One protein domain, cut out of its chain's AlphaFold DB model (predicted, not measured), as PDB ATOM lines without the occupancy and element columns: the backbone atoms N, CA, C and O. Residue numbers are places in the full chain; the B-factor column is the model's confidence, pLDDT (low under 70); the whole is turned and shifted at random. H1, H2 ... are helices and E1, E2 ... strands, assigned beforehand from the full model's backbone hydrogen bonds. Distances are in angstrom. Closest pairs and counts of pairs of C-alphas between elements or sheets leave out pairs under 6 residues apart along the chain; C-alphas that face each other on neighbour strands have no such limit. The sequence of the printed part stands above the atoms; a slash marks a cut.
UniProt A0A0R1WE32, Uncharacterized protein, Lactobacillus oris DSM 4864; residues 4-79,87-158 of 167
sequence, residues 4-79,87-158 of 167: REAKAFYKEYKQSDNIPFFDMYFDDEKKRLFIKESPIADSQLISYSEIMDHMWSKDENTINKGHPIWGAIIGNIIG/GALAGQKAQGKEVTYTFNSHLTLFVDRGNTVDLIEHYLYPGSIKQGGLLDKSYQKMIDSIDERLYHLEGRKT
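Overview. This is residues 4 to 79 and 87 to 158 of the 167 residues of an uncharacterized protein of Lactobacillus oris DSM 4864 (UniProt A0A0R1WE32). What shape do these atoms make? A long, twisted ribbon of strands E5, E6 and E7 has a small sheet, E1 to E4, near one end; H2 covers one face of both sheets, and H1 the other face of the small one. What is the make-up? The 148 printed residues, of mixed class, have two named helices and seven named strands, H1 E1 E2 E3 E4 E5 E6 E7 H2; both sheets, E1 E2 E3 E4 and E5 E6 E7, are antiparallel. Is it compact? It is loose, with radius of gyration of the C-alphas 18.5 A and spans of 57 by 35 by 34 A.

Arrangement. What comes first? H1, residues 4 to 15, is on the sheet of E1, 19 to 21, E2, 24 to 27, E3, 32 to 35, and E4, 44 to 47; its closest C-alpha pair with E2 is Tyr 13 and Tyr 25, 6.6 A. These strands form a meander, each the antiparallel neighbour of the one before; N 21 and O 24 are 2.9 A apart, N 25 and O 34 2.8 A, N 33 and O 46 2.8 A. What follows? In E5, 51 to 64, E6, 98 to 112, and E7, 117 to 125, N 55 and O 108 are 2.9 A apart, as are N 109 and O 120. Where is H2? H2, 134 to 153, runs along E5 E6 E7 at a height of 10.3 A, in two layers, helix on one sheet face; its closest C-alpha pair with E5 is His 54 and Leu 150, 7.9 A. It is also on E1 E2 E3 E4, on the face opposite to H1; in both helices every O i to N i+4 pair is within hydrogen-bond range.

Along the chain. Where does H1 begin? Its C-alpha 4 is at (134.331, 115.942, 173.066). Which elements are long? E5 measures 40.6 A, E6 42.8 A and H2 29.1 A, ending at C-alpha 153, (161.668, 112.629, 177.168).

Size, cuts and confidence. Is anything missing? Residues 80 to 86 are not printed; C-alphas 79 and 87 are 18.1 A apart, and no link printed whole is long. Where is confidence low? Residues 59 to 79 and 87 to 99 are among those under 70.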
ATOM      1  N   ARG A   4     134.303 114.541 173.520       82.06
ATOM      2  CA  ARG A   4     134.331 115.942 173.066       82.06
ATOM      3  C   ARG A   4     135.709 116.542 173.305       82.06
ATOM      4  O   ARG A   4     136.234 117.194 172.406       82.06
ATOM      5  N   GLU A   5     136.283 116.268 174.468       85.06
ATOM      6  CA  GLU A   5     137.642 116.644 174.841       85.06
ATOM      7  C   GLU A   5     138.667 115.992 173.899       85.06
ATOM      8  O   GLU A   5     139.464 116.695 173.280       85.06
ATOM      9  N   ALA A   6     138.548 114.685 173.643       84.31
ATOM     10  CA  ALA A   6     139.395 113.969 172.687       84.31
ATOM     11  C   ALA A   6     139.338 114.569 171.270       84.31
ATOM     12  O   ALA A   6     140.362 114.718 170.604       84.31
ATOM     13  N   LYS A   7     138.147 114.971 170.803       85.62
ATOM     14  CA  LYS A   7     137.974 115.616 169.492       85.62
ATOM     15  C   LYS A   7     138.596 117.013 169.440       85.62
ATOM     16  O   LYS A   7     139.097 117.409 168.386       85.62
ATOM     17  N   ALA A   8     138.528 117.762 170.539       85.19
ATOM     18  CA  ALA A   8     139.160 119.071 170.647       85.19
ATOM     19  C   ALA A   8     140.687 118.937 170.589       85.19
ATOM     20  O   ALA A   8     141.299 119.573 169.730       85.19
ATOM     21  N   PHE A   9     141.266 118.033 171.386       86.31
ATOM     22  CA  PHE A   9     142.698 117.739 171.346       86.31
ATOM     23  C   PHE A   9     143.132 117.236 169.975       86.31
ATOM     24  O   PHE A   9     144.041 117.801 169.383       86.31
ATOM     25  N   TYR A  10     142.437 116.263 169.388       85.56
ATOM     26  CA  TYR A  10     142.786 115.791 168.049       85.56
ATOM     27  C   TYR A  10     142.828 116.928 167.014       85.56
ATOM     28  O   TYR A  10     143.711 116.965 166.159       85.56
ATOM     29  N   LYS A  11     141.894 117.885 167.091       86.44
ATOM     30  CA  LYS A  11     141.898 119.055 166.208       86.44
ATOM     31  C   LYS A  11     143.094 119.969 166.479       86.44
ATOM     32  O   LYS A  11     143.704 120.422 165.516       86.44
ATOM     33  N   GLU A  12     143.410 120.228 167.743       86.94
ATOM     34  CA  GLU A  12     144.576 121.013 168.160       86.94
ATOM     35  C   GLU A  12     145.878 120.384 167.644       86.94
ATOM     36  O   GLU A  12     146.599 121.014 166.875       86.94
ATOM     37  N   TYR A  13     146.109 119.109 167.954       85.75
ATOM     38  CA  TYR A  13     147.304 118.363 167.560       85.75
ATOM     39  C   TYR A  13     147.450 118.203 166.038       85.75
ATOM     40  O   TYR A  13     148.559 118.154 165.515       85.75
ATOM     41  N   LYS A  14     146.339 118.159 165.295       83.00
ATOM     42  CA  LYS A  14     146.363 118.141 163.824       83.00
ATOM     43  C   LYS A  14     146.713 119.503 163.209       83.00
ATOM     44  O   LYS A  14     147.112 119.553 162.049       83.00
ATOM     45  N   GLN A  15     146.477 120.595 163.933       79.69
ATOM     46  CA  GLN A  15     146.715 121.967 163.471       79.69
ATOM     47  C   GLN A  15     148.057 122.538 163.946       79.69
ATOM     48  O   GLN A  15     148.480 123.568 163.432       79.69
ATOM     49  N   SER A  16     148.703 121.883 164.909       78.81
ATOM     50  CA  SER A  16     150.045 122.193 165.405       78.81
ATOM     51  C   SER A  16     151.155 121.565 164.558       78.81
ATOM     52  O   SER A  16     150.909 120.596 163.842       78.81
ATOM     53  N   ASP A  17     152.393 122.013 164.771       74.19
ATOM     54  CA  ASP A  17     153.616 121.395 164.230       74.19
ATOM     55  C   ASP A  17     154.016 120.084 164.951       74.19
ATOM     56  O   ASP A  17     155.124 119.574 164.781       74.19
ATOM     57  N   ASN A  18     153.114 119.518 165.763       81.38
ATOM     58  CA  ASN A  18     153.335 118.264 166.476       81.38
ATOM     59  C   ASN A  18     153.568 117.114 165.491       81.38
ATOM     60  O   ASN A  18     152.797 116.908 164.552       81.38
ATOM     61  N   ILE A  19     154.622 116.335 165.730       75.50
ATOM     62  CA  ILE A  19     155.055 115.267 164.822       75.50
ATOM     63  C   ILE A  19     154.234 113.998 165.104       75.50
ATOM     64  O   ILE A  19     154.322 113.474 166.223       75.50
ATOM     65  N   PRO A  20     153.458 113.488 164.125       82.00
ATOM     66  CA  PRO A  20     152.639 112.301 164.311       82.00
ATOM     67  C   PRO A  20     153.384 111.010 163.947       82.00
ATOM     68  O   PRO A  20     153.906 110.878 162.839       82.00
ATOM     69  N   PHE A  21     153.320 110.011 164.829       82.88
ATOM     70  CA  PHE A  21     153.760 108.641 164.558       82.88
ATOM     71  C   PHE A  21     152.675 107.647 164.965       82.88
ATOM     72  O   PHE A  21     152.304 107.605 166.125       82.88
ATOM     73  N   PHE A  22     152.146 106.849 164.033       83.12
ATOM     74  CA  PHE A  22     151.088 105.862 164.323       83.12
ATOM     75  C   PHE A  22     149.945 106.411 165.199       83.12
ATOM     76  O   PHE A  22     149.607 105.818 166.213       83.12
ATOM     77  N   ASP A  23     149.376 107.572 164.853       87.31
ATOM     78  CA  ASP A  23     148.319 108.232 165.646       87.31
ATOM     79  C   ASP A  23     148.741 108.683 167.075       87.31
ATOM     80  O   ASP A  23     147.901 109.120 167.867       87.31
ATOM     81  N   MET A  24     150.041 108.652 167.385       89.44
ATOM     82  CA  MET A  24     150.669 109.298 168.539       89.44
ATOM     83  C   MET A  24     151.171 110.685 168.149       89.44
ATOM     84  O   MET A  24     151.911 110.840 167.178       89.44
ATOM     85  N   TYR A  25     150.793 111.693 168.924       91.31
ATOM     86  CA  TYR A  25     151.154 113.082 168.705       91.31
ATOM     87  C   TYR A  25     151.930 113.595 169.909       91.31
ATOM     88  O   TYR A  25     151.402 113.715 171.012       91.31
ATOM     89  N   PHE A  26     153.193 113.905 169.682       89.12
ATOM     90  CA  PHE A  26     154.110 114.363 170.715       89.12
ATOM     91  C   PHE A  26     154.240 115.885 170.651       89.12
ATOM     92  O   PHE A  26     154.642 116.430 169.616       89.12
ATOM     93  N   ASP A  27     153.911 116.537 171.761       89.06
ATOM     94  CA  ASP A  27     154.028 117.976 171.974       89.06
ATOM     95  C   ASP A  27     155.157 118.234 172.977       89.06
ATOM     96  O   ASP A  27     154.982 118.128 174.198       89.06
ATOM     97  N   ASP A  28     156.340 118.537 172.444       84.19
ATOM     98  CA  ASP A  28     157.547 118.746 173.248       84.19
ATOM     99  C   ASP A  28     157.532 120.090 173.984       84.19
ATOM    100  O   ASP A  28     158.153 120.218 175.040       84.19
ATOM    101  N   GLU A  29     156.778 121.074 173.480       84.94
ATOM    102  CA  GLU A  29     156.612 122.378 174.127       84.94
ATOM    103  C   GLU A  29     155.808 122.233 175.425       84.94
ATOM    104  O   GLU A  29     156.218 122.717 176.484       84.94
ATOM    105  N   LYS A  30     154.684 121.508 175.371       87.44
ATOM    106  CA  LYS A  30     153.817 121.250 176.533       87.44
ATOM    107  C   LYS A  30     154.234 120.029 177.345       87.44
ATOM    108  O   LYS A  30     153.661 119.802 178.413       87.44
ATOM    109  N   LYS A  31     155.214 119.266 176.856       87.88
ATOM    110  CA  LYS A  31     155.715 118.010 177.430       87.88
ATOM    111  C   LYS A  31     154.629 116.942 177.598       87.88
ATOM    112  O   LYS A  31     154.456 116.379 178.685       87.88
ATOM    113  N   ARG A  32     153.837 116.717 176.544       90.44
ATOM    114  CA  ARG A  32     152.683 115.803 176.562       90.44
ATOM    115  C   ARG A  32     152.580 114.965 175.298       90.44
ATOM    116  O   ARG A  32     152.779 115.450 174.188       90.44
ATOM    117  N   LEU A  33     152.161 113.723 175.487       91.25
ATOM    118  CA  LEU A  33     151.839 112.761 174.449       91.25
ATOM    119  C   LEU A  33     150.318 112.616 174.354       91.25
ATOM    120  O   LEU A  33     149.658 112.254 175.330       91.25
ATOM    121  N   PHE A  34     149.763 112.861 173.172       92.69
ATOM    122  CA  PHE A  34     148.379 112.539 172.851       92.69
ATOM    123  C   PHE A  34     148.325 111.284 171.981       92.69
ATOM    124  O   PHE A  34     148.854 111.262 170.872       92.69
ATOM    125  N   ILE A  35     147.663 110.243 172.477       90.88
ATOM    126  CA  ILE A  35     147.385 109.018 171.729       90.88
ATOM    127  C   ILE A  35     145.919 109.064 171.331       90.88
ATOM    128  O   ILE A  35     145.025 109.099 172.181       90.88
ATOM    129  N   LYS A  36     145.663 109.101 170.028       87.12
ATOM    130  CA  LYS A  36     144.298 109.114 169.503       87.12
ATOM    131  C   LYS A  36     143.636 107.747 169.693       87.12
ATOM    132  O   LYS A  36     144.298 106.716 169.707       87.12
ATOM    133  N   GLU A  37     142.310 107.763 169.800       81.31
ATOM    134  CA  GLU A  37     141.491 106.556 169.922       81.31
ATOM    135  C   GLU A  37     141.797 105.527 168.827       81.31
ATOM    136  O   GLU A  37     141.952 105.853 167.644       81.31
ATOM    137  N   SER A  38     141.823 104.269 169.251       72.19
ATOM    138  CA  SER A  38     141.881 103.095 168.392       72.19
ATOM    139  C   SER A  38     140.581 102.290 168.557       72.19
ATOM    140  O   SER A  38     139.777 102.582 169.442       72.19
ATOM    141  N   PRO A  39     140.332 101.252 167.740       64.62
ATOM    142  CA  PRO A  39     139.133 100.422 167.875       64.62
ATOM    143  C   PRO A  39     138.945  99.749 169.246       64.62
ATOM    144  O   PRO A  39     137.846  99.280 169.533       64.62
ATOM    145  N   ILE A  40     139.997  99.668 170.064       65.12
ATOM    146  CA  ILE A  40     140.024  98.920 171.330       65.12
ATOM    147  C   ILE A  40     140.479  99.752 172.536       65.12
ATOM    148  O   ILE A  40     140.416  99.256 173.657       65.12
ATOM    149  N   ALA A  41     140.891 101.006 172.331       72.50
ATOM    150  CA  ALA A  41     141.324 101.895 173.405       72.50
ATOM    151  C   ALA A  41     140.851 103.337 173.169       72.50
ATOM    152  O   ALA A  41     140.979 103.880 172.068       72.50
ATOM    153  N   ASP A  42     140.332 103.963 174.227       82.81
ATOM    154  CA  ASP A  42     139.964 105.380 174.221       82.81
ATOM    155  C   ASP A  42     141.204 106.274 174.085       82.81
ATOM    156  O   ASP A  42     142.308 105.899 174.482       82.81
ATOM    157  N   SER A  43     141.009 107.497 173.578       88.06
ATOM    158  CA  SER A  43     142.096 108.479 173.469       88.06
ATOM    159  C   SER A  43     142.723 108.778 174.834       88.06
ATOM    160  O   SER A  43     142.014 108.931 175.835       88.06
ATOM    161  N   GLN A  44     144.042 108.955 174.848       90.50
ATOM    162  CA  GLN A  44     144.830 109.252 176.041       90.50
ATOM    163  C   GLN A  44     145.602 110.556 175.866       90.50
ATOM    164  O   GLN A  44     146.112 110.856 174.790       90.50
ATOM    165  N   LEU A  45     145.709 111.318 176.951       92.25
ATOM    166  CA  LEU A  45     146.645 112.428 177.075       92.25
ATOM    167  C   LEU A  45     147.527 112.136 178.287       92.25
ATOM    168  O   LEU A  45     147.018 111.925 179.389       92.25
ATOM    169  N   ILE A  46     148.831 112.059 178.059       91.38
ATOM    170  CA  ILE A  46     149.810 111.579 179.033       91.38
ATOM    171  C   ILE A  46     150.911 112.628 179.131       91.38
ATOM    172  O   ILE A  46     151.444 113.071 178.114       91.38
ATOM    173  N   SER A  47     151.245 113.058 180.341       90.94
ATOM    174  CA  SER A  47     152.394 113.935 180.555       90.94
ATOM    175  C   SER A  47     153.668 113.110 180.466       90.94
ATOM    176  O   SER A  47     153.708 111.986 180.956       90.94
ATOM    177  N   TYR A  48     154.737 113.662 179.896       88.81
ATOM    178  CA  TYR A  48     155.997 112.922 179.770       88.81
ATOM    179  C   TYR A  48     156.547 112.450 181.121       88.81
ATOM    180  O   TYR A  48     157.065 111.350 181.217       88.81
ATOM    181  N   SER A  49     156.348 113.234 182.185       86.69
ATOM    182  CA  SER A  49     156.747 112.865 183.550       86.69
ATOM    183  C   SER A  49     155.976 111.686 184.147       86.69
ATOM    184  O   SER A  49     156.381 111.176 185.183       86.69
ATOM    185  N   GLU A  50     154.834 111.319 183.565       89.12
ATOM    186  CA  GLU A  50     154.050 110.158 183.997       89.12
ATOM    187  C   GLU A  50     154.529 108.879 183.298       89.12
ATOM    188  O   GLU A  50     154.206 107.791 183.754       89.12
ATOM    189  N   ILE A  51     155.293 108.975 182.202       89.38
ATOM    190  CA  ILE A  51     155.830 107.810 181.491       89.38
ATOM    191  C   ILE A  51     157.067 107.325 182.251       89.38
ATOM    192  O   ILE A  51     158.023 108.075 182.431       89.38
ATOM    193  N   MET A  52     157.018 106.088 182.742       82.94
ATOM    194  CA  MET A  52     158.106 105.482 183.517       82.94
ATOM    195  C   MET A  52     159.078 104.677 182.655       82.94
ATOM    196  O   MET A  52     160.269 104.588 182.984       82.94
ATOM    197  N   ASP A  53     158.500 103.993 181.668       81.94
ATOM    198  CA  ASP A  53     159.148 103.046 180.772       81.94
ATOM    199  C   ASP A  53     158.212 102.736 179.591       81.94
ATOM    200  O   ASP A  53     157.000 103.019 179.628       81.94
ATOM    201  N   HIS A  54     158.748 102.085 178.564       85.19
ATOM    202  CA  HIS A  54     157.987 101.574 177.435       85.19
ATOM    203  C   HIS A  54     158.564 100.268 176.891       85.19
ATOM    204  O   HIS A  54     159.759 100.001 176.934       85.19
ATOM    205  N   MET A  55     157.691  99.437 176.326       82.06
ATOM    206  CA  MET A  55     158.082  98.191 175.675       82.06
ATOM    207  C   MET A  55     157.441  98.055 174.303       82.06
ATOM    208  O   MET A  55     156.242  98.271 174.130       82.06
ATOM    209  N   TRP A  56     158.240  97.600 173.345       80.06
ATOM    210  CA  TRP A  56     157.764  97.182 172.034       80.06
ATOM    211  C   TRP A  56     157.532  95.681 171.995       80.06
ATOM    212  O   TRP A  56     158.367  94.894 172.444       80.06
ATOM    213  N   SER A  57     156.426  95.281 171.379       75.06
ATOM    214  CA  SER A  57     156.116  93.878 171.143       75.06
ATOM    215  C   SER A  57     155.600  93.672 169.724       75.06
ATOM    216  O   SER A  57     154.908  94.520 169.153       75.06
ATOM    217  N   LYS A  58     155.979  92.540 169.127       72.56
ATOM    218  CA  LYS A  58     155.547  92.108 167.797       72.56
ATOM    219  C   LYS A  58     155.465  90.586 167.736       72.56
ATOM    220  O   LYS A  58     156.325  89.895 168.278       72.56
ATOM    221  N   ASP A  59     154.477  90.090 167.003       69.75
ATOM    222  CA  ASP A  59     154.353  88.670 166.692       69.75
ATOM    223  C   ASP A  59     154.987  88.377 165.329       69.75
ATOM    224  O   ASP A  59     154.807  89.134 164.370       69.75
ATOM    225  N   GLU A  60     155.686  87.248 165.209       68.31
ATOM    226  CA  GLU A  60     156.324  86.820 163.962       68.31
ATOM    227  C   GLU A  60     155.815  85.439 163.539       68.31
ATOM    228  O   GLU A  60     155.794  84.501 164.333       68.31
ATOM    229  N   ASN A  61     155.417  85.298 162.272       67.00
ATOM    230  CA  ASN A  61     155.005  84.016 161.700       67.00
ATOM    231  C   ASN A  61     155.703  83.752 160.360       67.00
ATOM    232  O   ASN A  61     155.692  84.596 159.460       67.00
ATOM    233  N   THR A  62     156.249  82.546 160.196       65.94
ATOM    234  CA  THR A  62     156.884  82.084 158.952       65.94
ATOM    235  C   THR A  62     155.886  81.318 158.086       65.94
ATOM    236  O   THR A  62     155.242  80.377 158.544       65.94
ATOM    237  N   ILE A  63     155.751  81.716 156.818       63.56
ATOM    238  CA  ILE A  63     154.779  81.168 155.862       63.56
ATOM    239  C   ILE A  63     155.488  80.728 154.573       63.56
ATOM    240  O   ILE A  63     156.391  81.401 154.076       63.56
ATOM    241  N   ASN A  64     155.031  79.630 153.969       56.38
ATOM    242  CA  ASN A  64     155.496  79.175 152.657       56.38
ATOM    243  C   ASN A  64     154.861  79.972 151.507       56.38
ATOM    244  O   ASN A  64     153.637  80.077 151.390       56.38
ATOM    245  N   LYS A  65     155.695  80.522 150.618       49.31
ATOM    246  CA  LYS A  65     155.257  81.333 149.472       49.31
ATOM    247  C   LYS A  65     154.468  80.475 148.465       49.31
ATOM    248  O   LYS A  65     155.050  79.607 147.823       49.31
ATOM    249  N   GLY A  66     153.168  80.741 148.304       45.53
ATOM    250  CA  GLY A  66     152.284  80.005 147.379       45.53
ATOM    251  C   GLY A  66     150.857  79.768 147.889       45.53
ATOM    252  O   GLY A  66     149.988  79.412 147.098       45.53
ATOM    253  N   HIS A  67     150.589  80.017 149.174       46.91
ATOM    254  CA  HIS A  67     149.246  79.919 149.745       46.91
ATOM    255  C   HIS A  67     148.590  81.303 149.908       46.91
ATOM    256  O   HIS A  67     149.253  82.245 150.351       46.91
ATOM    257  N   PRO A  68     147.304  81.465 149.537       42.91
ATOM    258  CA  PRO A  68     146.604  82.736 149.683       42.91
ATOM    259  C   PRO A  68     146.445  83.115 151.164       42.91
ATOM    260  O   PRO A  68     145.861  82.383 151.956       42.91
ATOM    261  N   ILE A  69     146.942  84.308 151.501       51.16
ATOM    262  CA  ILE A  69     146.952  84.931 152.841       51.16
ATOM    263  C   ILE A  69     145.534  85.304 153.329       51.16
ATOM    264  O   ILE A  69     145.303  85.506 154.519       51.16
ATOM    265  N   TRP A  70     144.558  85.363 152.419       42.19
ATOM    266  CA  TRP A  70     143.290  86.075 152.609       42.19
ATOM    267  C   TRP A  70     142.272  85.437 153.572       42.19
ATOM    268  O   TRP A  70     141.306  86.104 153.922       42.19
ATOM    269  N   GLY A  71     142.462  84.192 154.025       37.69
ATOM    270  CA  GLY A  71     141.456  83.483 154.840       37.69
ATOM    271  C   GLY A  71     141.876  83.080 156.256       37.69
ATOM    272  O   GLY A  71     141.010  82.869 157.097       37.69
ATOM    273  N   ALA A  72     143.176  82.967 156.547       39.94
ATOM    274  CA  ALA A  72     143.641  82.356 157.799       39.94
ATOM    275  C   ALA A  72     143.956  83.368 158.913       39.94
ATOM    276  O   ALA A  72     143.925  83.018 160.088       39.94
ATOM    277  N   ILE A  73     144.234  84.624 158.556       45.84
ATOM    278  CA  ILE A  73     144.668  85.656 159.513       45.84
ATOM    279  C   ILE A  73     143.470  86.463 160.033       45.84
ATOM    280  O   ILE A  73     143.454  86.869 161.186       45.84
ATOM    281  N   ILE A  74     142.411  86.607 159.229       40.34
ATOM    282  CA  ILE A  74     141.207  87.377 159.594       40.34
ATOM    283  C   ILE A  74     140.298  86.602 160.577       40.34
ATOM    284  O   ILE A  74     139.524  87.211 161.307       40.34
ATOM    285  N   GLY A  75     140.416  85.270 160.655       29.41
ATOM    286  CA  GLY A  75     139.542  84.422 161.479       29.41
ATOM    287  C   GLY A  75     139.876  84.337 162.976       29.41
ATOM    288  O   GLY A  75     139.003  83.954 163.745       29.41
ATOM    289  N   ASN A  76     141.090  84.709 163.401       35.88
ATOM    290  CA  ASN A  76     141.534  84.608 164.806       35.88
ATOM    291  C   ASN A  76     141.685  85.966 165.518       35.88
ATOM    292  O   ASN A  76     142.090  86.011 166.673       35.88
ATOM    293  N   ILE A  77     141.346  87.079 164.860       42.56
ATOM    294  CA  ILE A  77     141.562  88.433 165.408       42.56
ATOM    295  C   ILE A  77     140.448  88.872 166.391       42.56
ATOM    296  O   ILE A  77     140.608  89.871 167.080       42.56
ATOM    297  N   ILE A  78     139.337  88.131 166.531       34.16
ATOM    298  CA  ILE A  78     138.180  88.568 167.356       34.16
ATOM    299  C   ILE A  78     137.937  87.689 168.605       34.16
ATOM    300  O   ILE A  78     136.899  87.792 169.251       34.16
ATOM    301  N   GLY A  79     138.879  86.849 169.037       29.70
ATOM    302  CA  GLY A  79     138.605  86.024 170.218       29.70
ATOM    303  C   GLY A  79     139.816  85.448 170.917       29.70
ATOM    304  O   GLY A  79     140.155  84.306 170.661       29.70
ATOM    305  N   GLY A  87     149.961  74.153 164.893       30.69
ATOM    306  CA  GLY A  87     149.581  72.759 164.610       30.69
ATOM    307  C   GLY A  87     149.287  72.406 163.145       30.69
ATOM    308  O   GLY A  87     149.405  71.244 162.768       30.69
ATOM    309  N   ALA A  88     148.908  73.367 162.295       35.31
ATOM    310  CA  ALA A  88     148.343  73.057 160.971       35.31
ATOM    311  C   ALA A  88     149.370  72.996 159.820       35.31
ATOM    312  O   ALA A  88     149.040  72.536 158.728       35.31
ATOM    313  N   LEU A  89     150.617  73.423 160.048       42.81
ATOM    314  CA  LEU A  89     151.672  73.437 159.021       42.81
ATOM    315  C   LEU A  89     152.664  72.266 159.121       42.81
ATOM    316  O   LEU A  89     153.475  72.082 158.218       42.81
ATOM    317  N   ALA A  90     152.572  71.422 160.155       39.66
ATOM    318  CA  ALA A  90     153.514  70.320 160.384       39.66
ATOM    319  C   ALA A  90     153.379  69.130 159.399       39.66
ATOM    320  O   ALA A  90     154.147  68.175 159.478       39.66
ATOM    321  N   GLY A  91     152.409  69.160 158.474       34.31
ATOM    322  CA  GLY A  91     152.047  68.012 157.632       34.31
ATOM    323  C   GLY A  91     152.308  68.134 156.127       34.31
ATOM    324  O   GLY A  91     152.090  67.157 155.413       34.31
ATOM    325  N   GLN A  92     152.757  69.278 155.604       40.12
ATOM    326  CA  GLN A  92     153.018  69.422 154.165       40.12
ATOM    327  C   GLN A  92     154.486  69.752 153.923       40.12
ATOM    328  O   GLN A  92     154.946  70.851 154.209       40.12
ATOM    329  N   LYS A  93     155.221  68.763 153.398       39.34
ATOM    330  CA  LYS A  93     156.603  68.886 152.920       39.34
ATOM    331  C   LYS A  93     156.734  70.148 152.058       39.34
ATOM    332  O   LYS A  93     156.261  70.186 150.925       39.34
ATOM    333  N   ALA A  94     157.341  71.182 152.632       44.53
ATOM    334  CA  ALA A  94     157.410  72.520 152.072       44.53
ATOM    335  C   ALA A  94     158.482  72.598 150.978       44.53
ATOM    336  O   ALA A  94     159.666  72.775 151.246       44.53
ATOM    337  N   GLN A  95     158.068  72.462 149.721       43.22
ATOM    338  CA  GLN A  95     158.899  72.774 148.559       43.22
ATOM    339  C   GLN A  95     158.603  74.223 148.131       43.22
ATOM    340  O   GLN A  95     157.987  74.477 147.102       43.22
ATOM    341  N   GLY A  96     158.962  75.195 148.975       51.81
ATOM    342  CA  GLY A  96     158.681  76.614 148.747       51.81
ATOM    343  C   GLY A  96     159.618  77.519 149.542       51.81
ATOM    344  O   GLY A  96     160.178  77.108 150.549       51.81
ATOM    345  N   LYS A  97     159.826  78.758 149.075       60.38
ATOM    346  CA  LYS A  97     160.626  79.748 149.813       60.38
ATOM    347  C   LYS A  97     159.837  80.194 151.046       60.38
ATOM    348  O   LYS A  97     158.760  80.769 150.888       60.38
ATOM    349  N   GLU A  98     160.374  79.954 152.233       63.88
ATOM    350  CA  GLU A  98     159.827  80.469 153.489       63.88
ATOM    351  C   GLU A  98     159.929  82.002 153.533       63.88
ATOM    352  O   GLU A  98     160.891  82.608 153.043       63.88
ATOM    353  N   VAL A  99     158.889  82.647 154.056       67.56
ATOM    354  CA  VAL A  99     158.780  84.098 154.198       67.56
ATOM    355  C   VAL A  99     158.191  84.421 155.565       67.56
ATOM    356  O   VAL A  99     157.070  84.014 155.860       67.56
ATOM    357  N   THR A 100     158.915  85.198 156.364       74.25
ATOM    358  CA  THR A 100     158.450  85.674 157.672       74.25
ATOM    359  C   THR A 100     157.639  86.960 157.540       74.25
ATOM    360  O   THR A 100     157.975  87.855 156.755       74.25
ATOM    361  N   TYR A 101     156.559  87.044 158.306       74.38
ATOM    362  CA  TYR A 101     155.677  88.198 158.401       74.38
ATOM    363  C   TYR A 101     155.532  88.627 159.865       74.38
ATOM    364  O   TYR A 101     155.432  87.780 160.751       74.38
ATOM    365  N   THR A 102     155.489  89.937 160.086       70.44
ATOM    366  CA  THR A 102     155.257  90.594 161.374       70.44
ATOM    367  C   THR A 102     153.782  90.983 161.508       70.44
ATOM    368  O   THR A 102     153.182  91.468 160.539       70.44
ATOM    369  N   PHE A 103     153.212  90.782 162.698       72.75
ATOM    370  CA  PHE A 103     151.818  91.061 163.059       72.75
ATOM    371  C   PHE A 103     151.716  91.686 164.457       72.75
ATOM    372  O   PHE A 103     152.672  91.633 165.231       72.75
ATOM    373  N   ASN A 104     150.538  92.240 164.777       69.00
ATOM    374  CA  ASN A 104     150.140  92.690 166.121       69.00
ATOM    375  C   ASN A 104     151.167  93.581 166.826       69.00
ATOM    376  O   ASN A 104     151.335  93.513 168.042       69.00
ATOM    377  N   SER A 105     151.879  94.408 166.069       76.12
ATOM    378  CA  SER A 105     152.885  95.282 166.647       76.12
ATOM    379  C   SER A 105     152.225  96.361 167.499       76.12
ATOM    380  O   SER A 105     151.393  97.131 167.005       76.12
ATOM    381  N   HIS A 106     152.615  96.414 168.766       80.62
ATOM    382  CA  HIS A 106     152.087  97.358 169.737       80.62
ATOM    383  C   HIS A 106     153.201  97.938 170.608       80.62
ATOM    384  O   HIS A 106     154.256  97.328 170.803       80.62
ATOM    385  N   LEU A 107     152.935  99.144 171.095       85.69
ATOM    386  CA  LEU A 107     153.689  99.826 172.132       85.69
ATOM    387  C   LEU A 107     152.927  99.693 173.441       85.69
ATOM    388  O   LEU A 107     151.747 100.040 173.491       85.69
ATOM    389  N   THR A 108     153.602  99.269 174.495       87.62
ATOM    390  CA  THR A 108     153.077  99.346 175.855       87.62
ATOM    391  C   THR A 108     153.795 100.465 176.588       87.62
ATOM    392  O   THR A 108     155.019 100.450 176.689       87.62
ATOM    393  N   LEU A 109     153.037 101.434 177.096       88.94
ATOM    394  CA  LEU A 109     153.541 102.483 177.981       88.94
ATOM    395  C   LEU A 109     153.210 102.132 179.430       88.94
ATOM    396  O   LEU A 109     152.057 101.823 179.741       88.94
ATOM    397  N   PHE A 110     154.208 102.228 180.305       86.75
ATOM    398  CA  PHE A 110     154.042 102.099 181.748       86.75
ATOM    399  C   PHE A 110     153.886 103.502 182.331       86.75
ATOM    400  O   PHE A 110     154.827 104.296 182.302       86.75
ATOM    401  N   VAL A 111     152.686 103.829 182.812       88.88
ATOM    402  CA  VAL A 111     152.337 105.192 183.226       88.88
ATOM    403  C   VAL A 111     152.059 105.252 184.723       88.88
ATOM    404  O   VAL A 111     151.129 104.610 185.209       88.88
ATOM    405  N   ASP A 112     152.832 106.057 185.448       87.50
ATOM    406  CA  ASP A 112     152.624 106.338 186.866       87.50
ATOM    407  C   ASP A 112     151.466 107.324 187.056       87.50
ATOM    408  O   ASP A 112     151.519 108.475 186.619       87.50
ATOM    409  N   ARG A 113     150.412 106.883 187.746       85.31
ATOM    410  CA  ARG A 113     149.285 107.727 188.174       85.31
ATOM    411  C   ARG A 113     149.338 108.047 189.672       85.31
ATOM    412  O   ARG A 113     148.324 108.364 190.294       85.31
ATOM    413  N   GLY A 114     150.520 107.942 190.274       82.94
ATOM    414  CA  GLY A 114     150.842 108.239 191.668       82.94
ATOM    415  C   GLY A 114     150.565 107.085 192.630       82.94
ATOM    416  O   GLY A 114     151.387 106.795 193.493       82.94
ATOM    417  N   ASN A 115     149.412 106.421 192.498       81.62
ATOM    418  CA  ASN A 115     149.035 105.277 193.348       81.62
ATOM    419  C   ASN A 115     149.034 103.936 192.602       81.62
ATOM    420  O   ASN A 115     148.991 102.881 193.237       81.62
ATOM    421  N   THR A 116     149.030 103.970 191.271       85.06
ATOM    422  CA  THR A 116     148.993 102.799 190.392       85.06
ATOM    423  C   THR A 116     149.886 103.027 189.183       85.06
ATOM    424  O   THR A 116     150.104 104.168 188.776       85.06
ATOM    425  N   VAL A 117     150.367 101.925 188.612       86.25
ATOM    426  CA  VAL A 117     150.989 101.917 187.287       86.25
ATOM    427  C   VAL A 117     149.961 101.382 186.303       86.25
ATOM    428  O   VAL A 117     149.526 100.234 186.422       86.25
ATOM    429  N   ASP A 118     149.572 102.223 185.356       86.31
ATOM    430  CA  ASP A 118     148.661 101.862 184.281       86.31
ATOM    431  C   ASP A 118     149.465 101.370 183.071       86.31
ATOM    432  O   ASP A 118     150.505 101.928 182.721       86.31
ATOM    433  N   LEU A 119     148.957 100.325 182.419       87.88
ATOM    434  CA  LEU A 119     149.511  99.778 181.182       87.88
ATOM    435  C   LEU A 119     148.667 100.289 180.017       87.88
ATOM    436  O   LEU A 119     147.493  99.933 179.897       87.88
ATOM    437  N   ILE A 120     149.252 101.134 179.169       86.38
ATOM    438  CA  ILE A 120     148.572 101.672 177.987       86.38
ATOM    439  C   ILE A 120     149.131 100.978 176.752       86.38
ATOM    440  O   ILE A 120     150.259 101.242 176.343       86.38
ATOM    441  N   GLU A 121     148.328 100.098 176.159       84.38
ATOM    442  CA  GLU A 121     148.672  99.378 174.934       84.38
ATOM    443  C   GLU A 121     148.154 100.129 173.705       84.38
ATOM    444  O   GLU A 121     146.954 100.377 173.557       84.38
ATOM    445  N   HIS A 122     149.066 100.476 172.797       84.25
ATOM    446  CA  HIS A 122     148.761 101.171 171.554       84.25
ATOM    447  C   HIS A 122     149.195 100.357 170.338       84.25
ATOM    448  O   HIS A 122     150.371 100.044 170.156       84.25
ATOM    449  N   TYR A 123     148.233 100.033 169.479       78.00
ATOM    450  CA  TYR A 123     148.453  99.209 168.295       78.00
ATOM    451  C   TYR A 123     148.831 100.082 167.104       78.00
ATOM    452  O   TYR A 123     148.095 100.982 166.709       78.00
ATOM    453  N   LEU A 124     149.975  99.778 166.502       75.25
ATOM    454  CA  LEU A 124     150.608 100.637 165.502       75.25
ATOM    455  C   LEU A 124     150.157 100.293 164.082       75.25
ATOM    456  O   LEU A 124     149.991 101.171 163.233       75.25
ATOM    457  N   TYR A 125     149.978  98.998 163.806       67.38
ATOM    458  CA  TYR A 125     149.581  98.516 162.492       67.38
ATOM    459  C   TYR A 125     148.714  97.251 162.580       67.38
ATOM    460  O   TYR A 125     149.167  96.232 163.103       67.38
ATOM    461  N   PRO A 126     147.486  97.266 162.026       56.44
ATOM    462  CA  PRO A 126     146.588  96.111 162.062       56.44
ATOM    463  C   PRO A 126     146.862  95.070 160.956       56.44
ATOM    464  O   PRO A 126     146.141  94.081 160.855       56.44
ATOM    465  N   GLY A 127     147.846  95.293 160.079       65.25
ATOM    466  CA  GLY A 127     148.119  94.426 158.927       65.25
ATOM    467  C   GLY A 127     149.370  93.555 159.069       65.25
ATOM    468  O   GLY A 127     150.154  93.679 160.003       65.25
ATOM    469  N   SER A 128     149.581  92.683 158.082       72.81
ATOM    470  CA  SER A 128     150.776  91.841 157.988       72.81
ATOM    471  C   SER A 128     151.893  92.554 157.232       72.81
ATOM    472  O   SER A 128     151.694  92.933 156.072       72.81
ATOM    473  N   ILE A 129     153.082  92.665 157.818       74.44
ATOM    474  CA  ILE A 129     154.248  93.246 157.143       74.44
ATOM    475  C   ILE A 129     155.253  92.139 156.844       74.44
ATOM    476  O   ILE A 129     155.654  91.391 157.725       74.44
ATOM    477  N   LYS A 130     155.673  92.006 155.585       78.19
ATOM    478  CA  LYS A 130     156.702  91.029 155.212       78.19
ATOM    479  C   LYS A 130     158.076  91.492 155.701       78.19
ATOM    480  O   LYS A 130     158.550  92.527 155.228       78.19
ATOM    481  N   GLN A 131     158.753  90.667 156.496       76.12
ATOM    482  CA  GLN A 131     160.086  90.982 157.008       76.12
ATOM    483  C   GLN A 131     161.124  91.190 155.900       76.12
ATOM    484  O   GLN A 131     161.126  90.517 154.859       76.12
ATOM    485  N   GLY A 132     162.006  92.166 156.121       75.56
ATOM    486  CA  GLY A 132     163.070  92.564 155.201       75.56
ATOM    487  C   GLY A 132     162.583  93.291 153.940       75.56
ATOM    488  O   GLY A 132     163.396  93.671 153.092       75.56
ATOM    489  N   GLY A 133     161.268  93.488 153.790       78.12
ATOM    490  CA  GLY A 133     160.669  94.285 152.722       78.12
ATOM    491  C   GLY A 133     160.865  95.791 152.921       78.12
ATOM    492  O   GLY A 133     161.284  96.250 153.978       78.12
ATOM    493  N   LEU A 134     160.532  96.587 151.900       79.88
ATOM    494  CA  LEU A 134     160.615  98.050 151.991       79.88
ATOM    495  C   LEU A 134     159.711  98.606 153.104       79.88
ATOM    496  O   LEU A 134     160.151  99.448 153.878       79.88
ATOM    497  N   LEU A 135     158.479  98.091 153.202       78.88
ATOM    498  CA  LEU A 135     157.514  98.499 154.226       78.88
ATOM    499  C   LEU A 135     158.011  98.190 155.641       78.88
ATOM    500  O   LEU A 135     157.905  99.048 156.502       78.88
ATOM    501  N   ASP A 136     158.610  97.018 155.852       80.25
ATOM    502  CA  ASP A 136     159.203  96.605 157.133       80.25
ATOM    503  C   ASP A 136     160.340  97.531 157.565       80.25
ATOM    504  O   ASP A 136     160.375  97.994 158.696       80.25
ATOM    505  N   LYS A 137     161.222  97.906 156.633       82.38
ATOM    506  CA  LYS A 137     162.306  98.857 156.914       82.38
ATOM    507  C   LYS A 137     161.787 100.246 157.263       82.38
ATOM    508  O   LYS A 137     162.306 100.879 158.175       82.38
ATOM    509  N   SER A 138     160.798 100.744 156.523       83.44
ATOM    510  CA  SER A 138     160.156 102.024 156.838       83.44
ATOM    511  C   SER A 138     159.452 101.975 158.190       83.44
ATOM    512  O   SER A 138     159.507 102.941 158.938       83.44
ATOM    513  N   TYR A 139     158.821 100.847 158.499       83.31
ATOM    514  CA  TYR A 139     158.134 100.614 159.756       83.31
ATOM    515  C   TYR A 139     159.092 100.578 160.947       83.31
ATOM    516  O   TYR A 139     158.874 101.303 161.913       83.31
ATOM    517  N   GLN A 140     160.199  99.841 160.835       84.25
ATOM    518  CA  GLN A 140     161.237  99.808 161.860       84.25
ATOM    519  C   GLN A 140     161.827 101.201 162.104       84.25
ATOM    520  O   GLN A 140     161.915 101.617 163.246       84.25
ATOM    521  N   LYS A 141     162.101 101.985 161.049       85.81
ATOM    522  CA  LYS A 141     162.556 103.378 161.208       85.81
ATOM    523  C   LYS A 141     161.576 104.256 161.991       85.81
ATOM    524  O   LYS A 141     162.005 105.164 162.692       85.81
ATOM    525  N   MET A 142     160.270 104.033 161.831       85.94
ATOM    526  CA  MET A 142     159.258 104.758 162.604       85.94
ATOM    527  C   MET A 142     159.253 104.311 164.068       85.94
ATOM    528  O   MET A 142     159.143 105.168 164.935       85.94
ATOM    529  N   ILE A 143     159.414 103.011 164.342       86.75
ATOM    530  CA  ILE A 143     159.584 102.488 165.708       86.75
ATOM    531  C   ILE A 143     160.822 103.104 166.359       86.75
ATOM    532  O   ILE A 143     160.693 103.705 167.417       86.75
ATOM    533  N   ASP A 144     161.977 103.034 165.695       86.06
ATOM    534  CA  ASP A 144     163.245 103.559 166.211       86.06
ATOM    535  C   ASP A 144     163.132 105.059 166.539       86.06
ATOM    536  O   ASP A 144     163.606 105.509 167.576       86.06
ATOM    537  N   SER A 145     162.432 105.835 165.700       86.44
ATOM    538  CA  SER A 145     162.209 107.269 165.939       86.44
ATOM    539  C   SER A 145     161.288 107.559 167.128       86.44
ATOM    540  O   SER A 145     161.458 108.582 167.791       86.44
ATOM    541  N   ILE A 146     160.298 106.703 167.393       88.06
ATOM    542  CA  ILE A 146     159.456 106.825 168.590       88.06
ATOM    543  C   ILE A 146     160.264 106.451 169.828       88.06
ATOM    544  O   ILE A 146     160.169 107.147 170.833       88.06
ATOM    545  N   ASP A 147     161.052 105.381 169.730       85.56
ATOM    546  CA  ASP A 147     161.914 104.869 170.791       85.56
ATOM    547  C   ASP A 147     162.891 105.952 171.257       85.56
ATOM    548  O   ASP A 147     162.847 106.371 172.410       85.56
ATOM    549  N   GLU A 148     163.676 106.498 170.324       83.00
ATOM    550  CA  GLU A 148     164.608 107.607 170.547       83.00
ATOM    551  C   GLU A 148     163.918 108.781 171.247       83.00
ATOM    552  O   GLU A 148     164.412 109.312 172.243       83.00
ATOM    553  N   ARG A 149     162.729 109.159 170.771       84.56
ATOM    554  CA  ARG A 149     162.003 110.275 171.362       84.56
ATOM    555  C   ARG A 149     161.581 109.964 172.789       84.56
ATOM    556  O   ARG A 149     161.882 110.767 173.658       84.56
ATOM    557  N   LEU A 150     160.949 108.819 173.043       84.62
ATOM    558  CA  LEU A 150     160.538 108.409 174.390       84.62
ATOM    559  C   LEU A 150     161.723 108.378 175.366       84.62
ATOM    560  O   LEU A 150     161.600 108.944 176.450       84.62
ATOM    561  N   TYR A 151     162.887 107.861 174.957       74.81
ATOM    562  CA  TYR A 151     164.114 107.909 175.767       74.81
ATOM    563  C   TYR A 151     164.538 109.345 176.115       74.81
ATOM    564  O   TYR A 151     164.801 109.663 177.279       74.81
ATOM    565  N   HIS A 152     164.555 110.250 175.132       71.56
ATOM    566  CA  HIS A 152     164.935 111.646 175.363       71.56
ATOM    567  C   HIS A 152     163.949 112.411 176.258       71.56
ATOM    568  O   HIS A 152     164.348 113.358 176.942       71.56
ATOM    569  N   LEU A 153     162.675 112.006 176.303       69.88
ATOM    570  CA  LEU A 153     161.668 112.629 177.168       69.88
ATOM    571  C   LEU A 153     161.907 112.367 178.660       69.88
ATOM    572  O   LEU A 153     161.507 113.182 179.493       69.88
ATOM    573  N   GLU A 154     162.612 111.288 178.997       56.06
ATOM    574  CA  GLU A 154     162.966 110.917 180.369       56.06
ATOM    575  C   GLU A 154     164.259 111.594 180.863       56.06
ATOM    576  O   GLU A 154     164.665 111.408 182.012       56.06
ATOM    577  N   GLY A 155     164.947 112.356 180.000       57.91
ATOM    578  CA  GLY A 155     166.322 112.798 180.261       57.91
ATOM    579  C   GLY A 155     167.306 111.626 180.390       57.91
ATOM    580  O   GLY A 155     168.396 111.804 180.939       57.91
ATOM    581  N   ARG A 156     166.916 110.432 179.919       51.47
ATOM    582  CA  ARG A 156     167.756 109.238 179.868       51.47
ATOM    583  C   ARG A 156     168.520 109.223 178.545       51.47
ATOM    584  O   ARG A 156     168.048 109.736 177.532       51.47
ATOM    585  N   LYS A 157     169.731 108.670 178.579       48.62
ATOM    586  CA  LYS A 157     170.503 108.398 177.368       48.62
ATOM    587  C   LYS A 157     169.840 107.244 176.626       48.62
ATOM    588  O   LYS A 157     169.408 106.278 177.248       48.62
ATOM    589  N   THR A 158     169.773 107.333 175.308       56.47
ATOM    590  CA  THR A 158     169.441 106.183 174.469       56.47
ATOM    591  C   THR A 158     170.494 105.080 174.663       56.47
ATOM    592  O   THR A 158     171.653 105.385 174.965       56.47
TER     593      THR A 158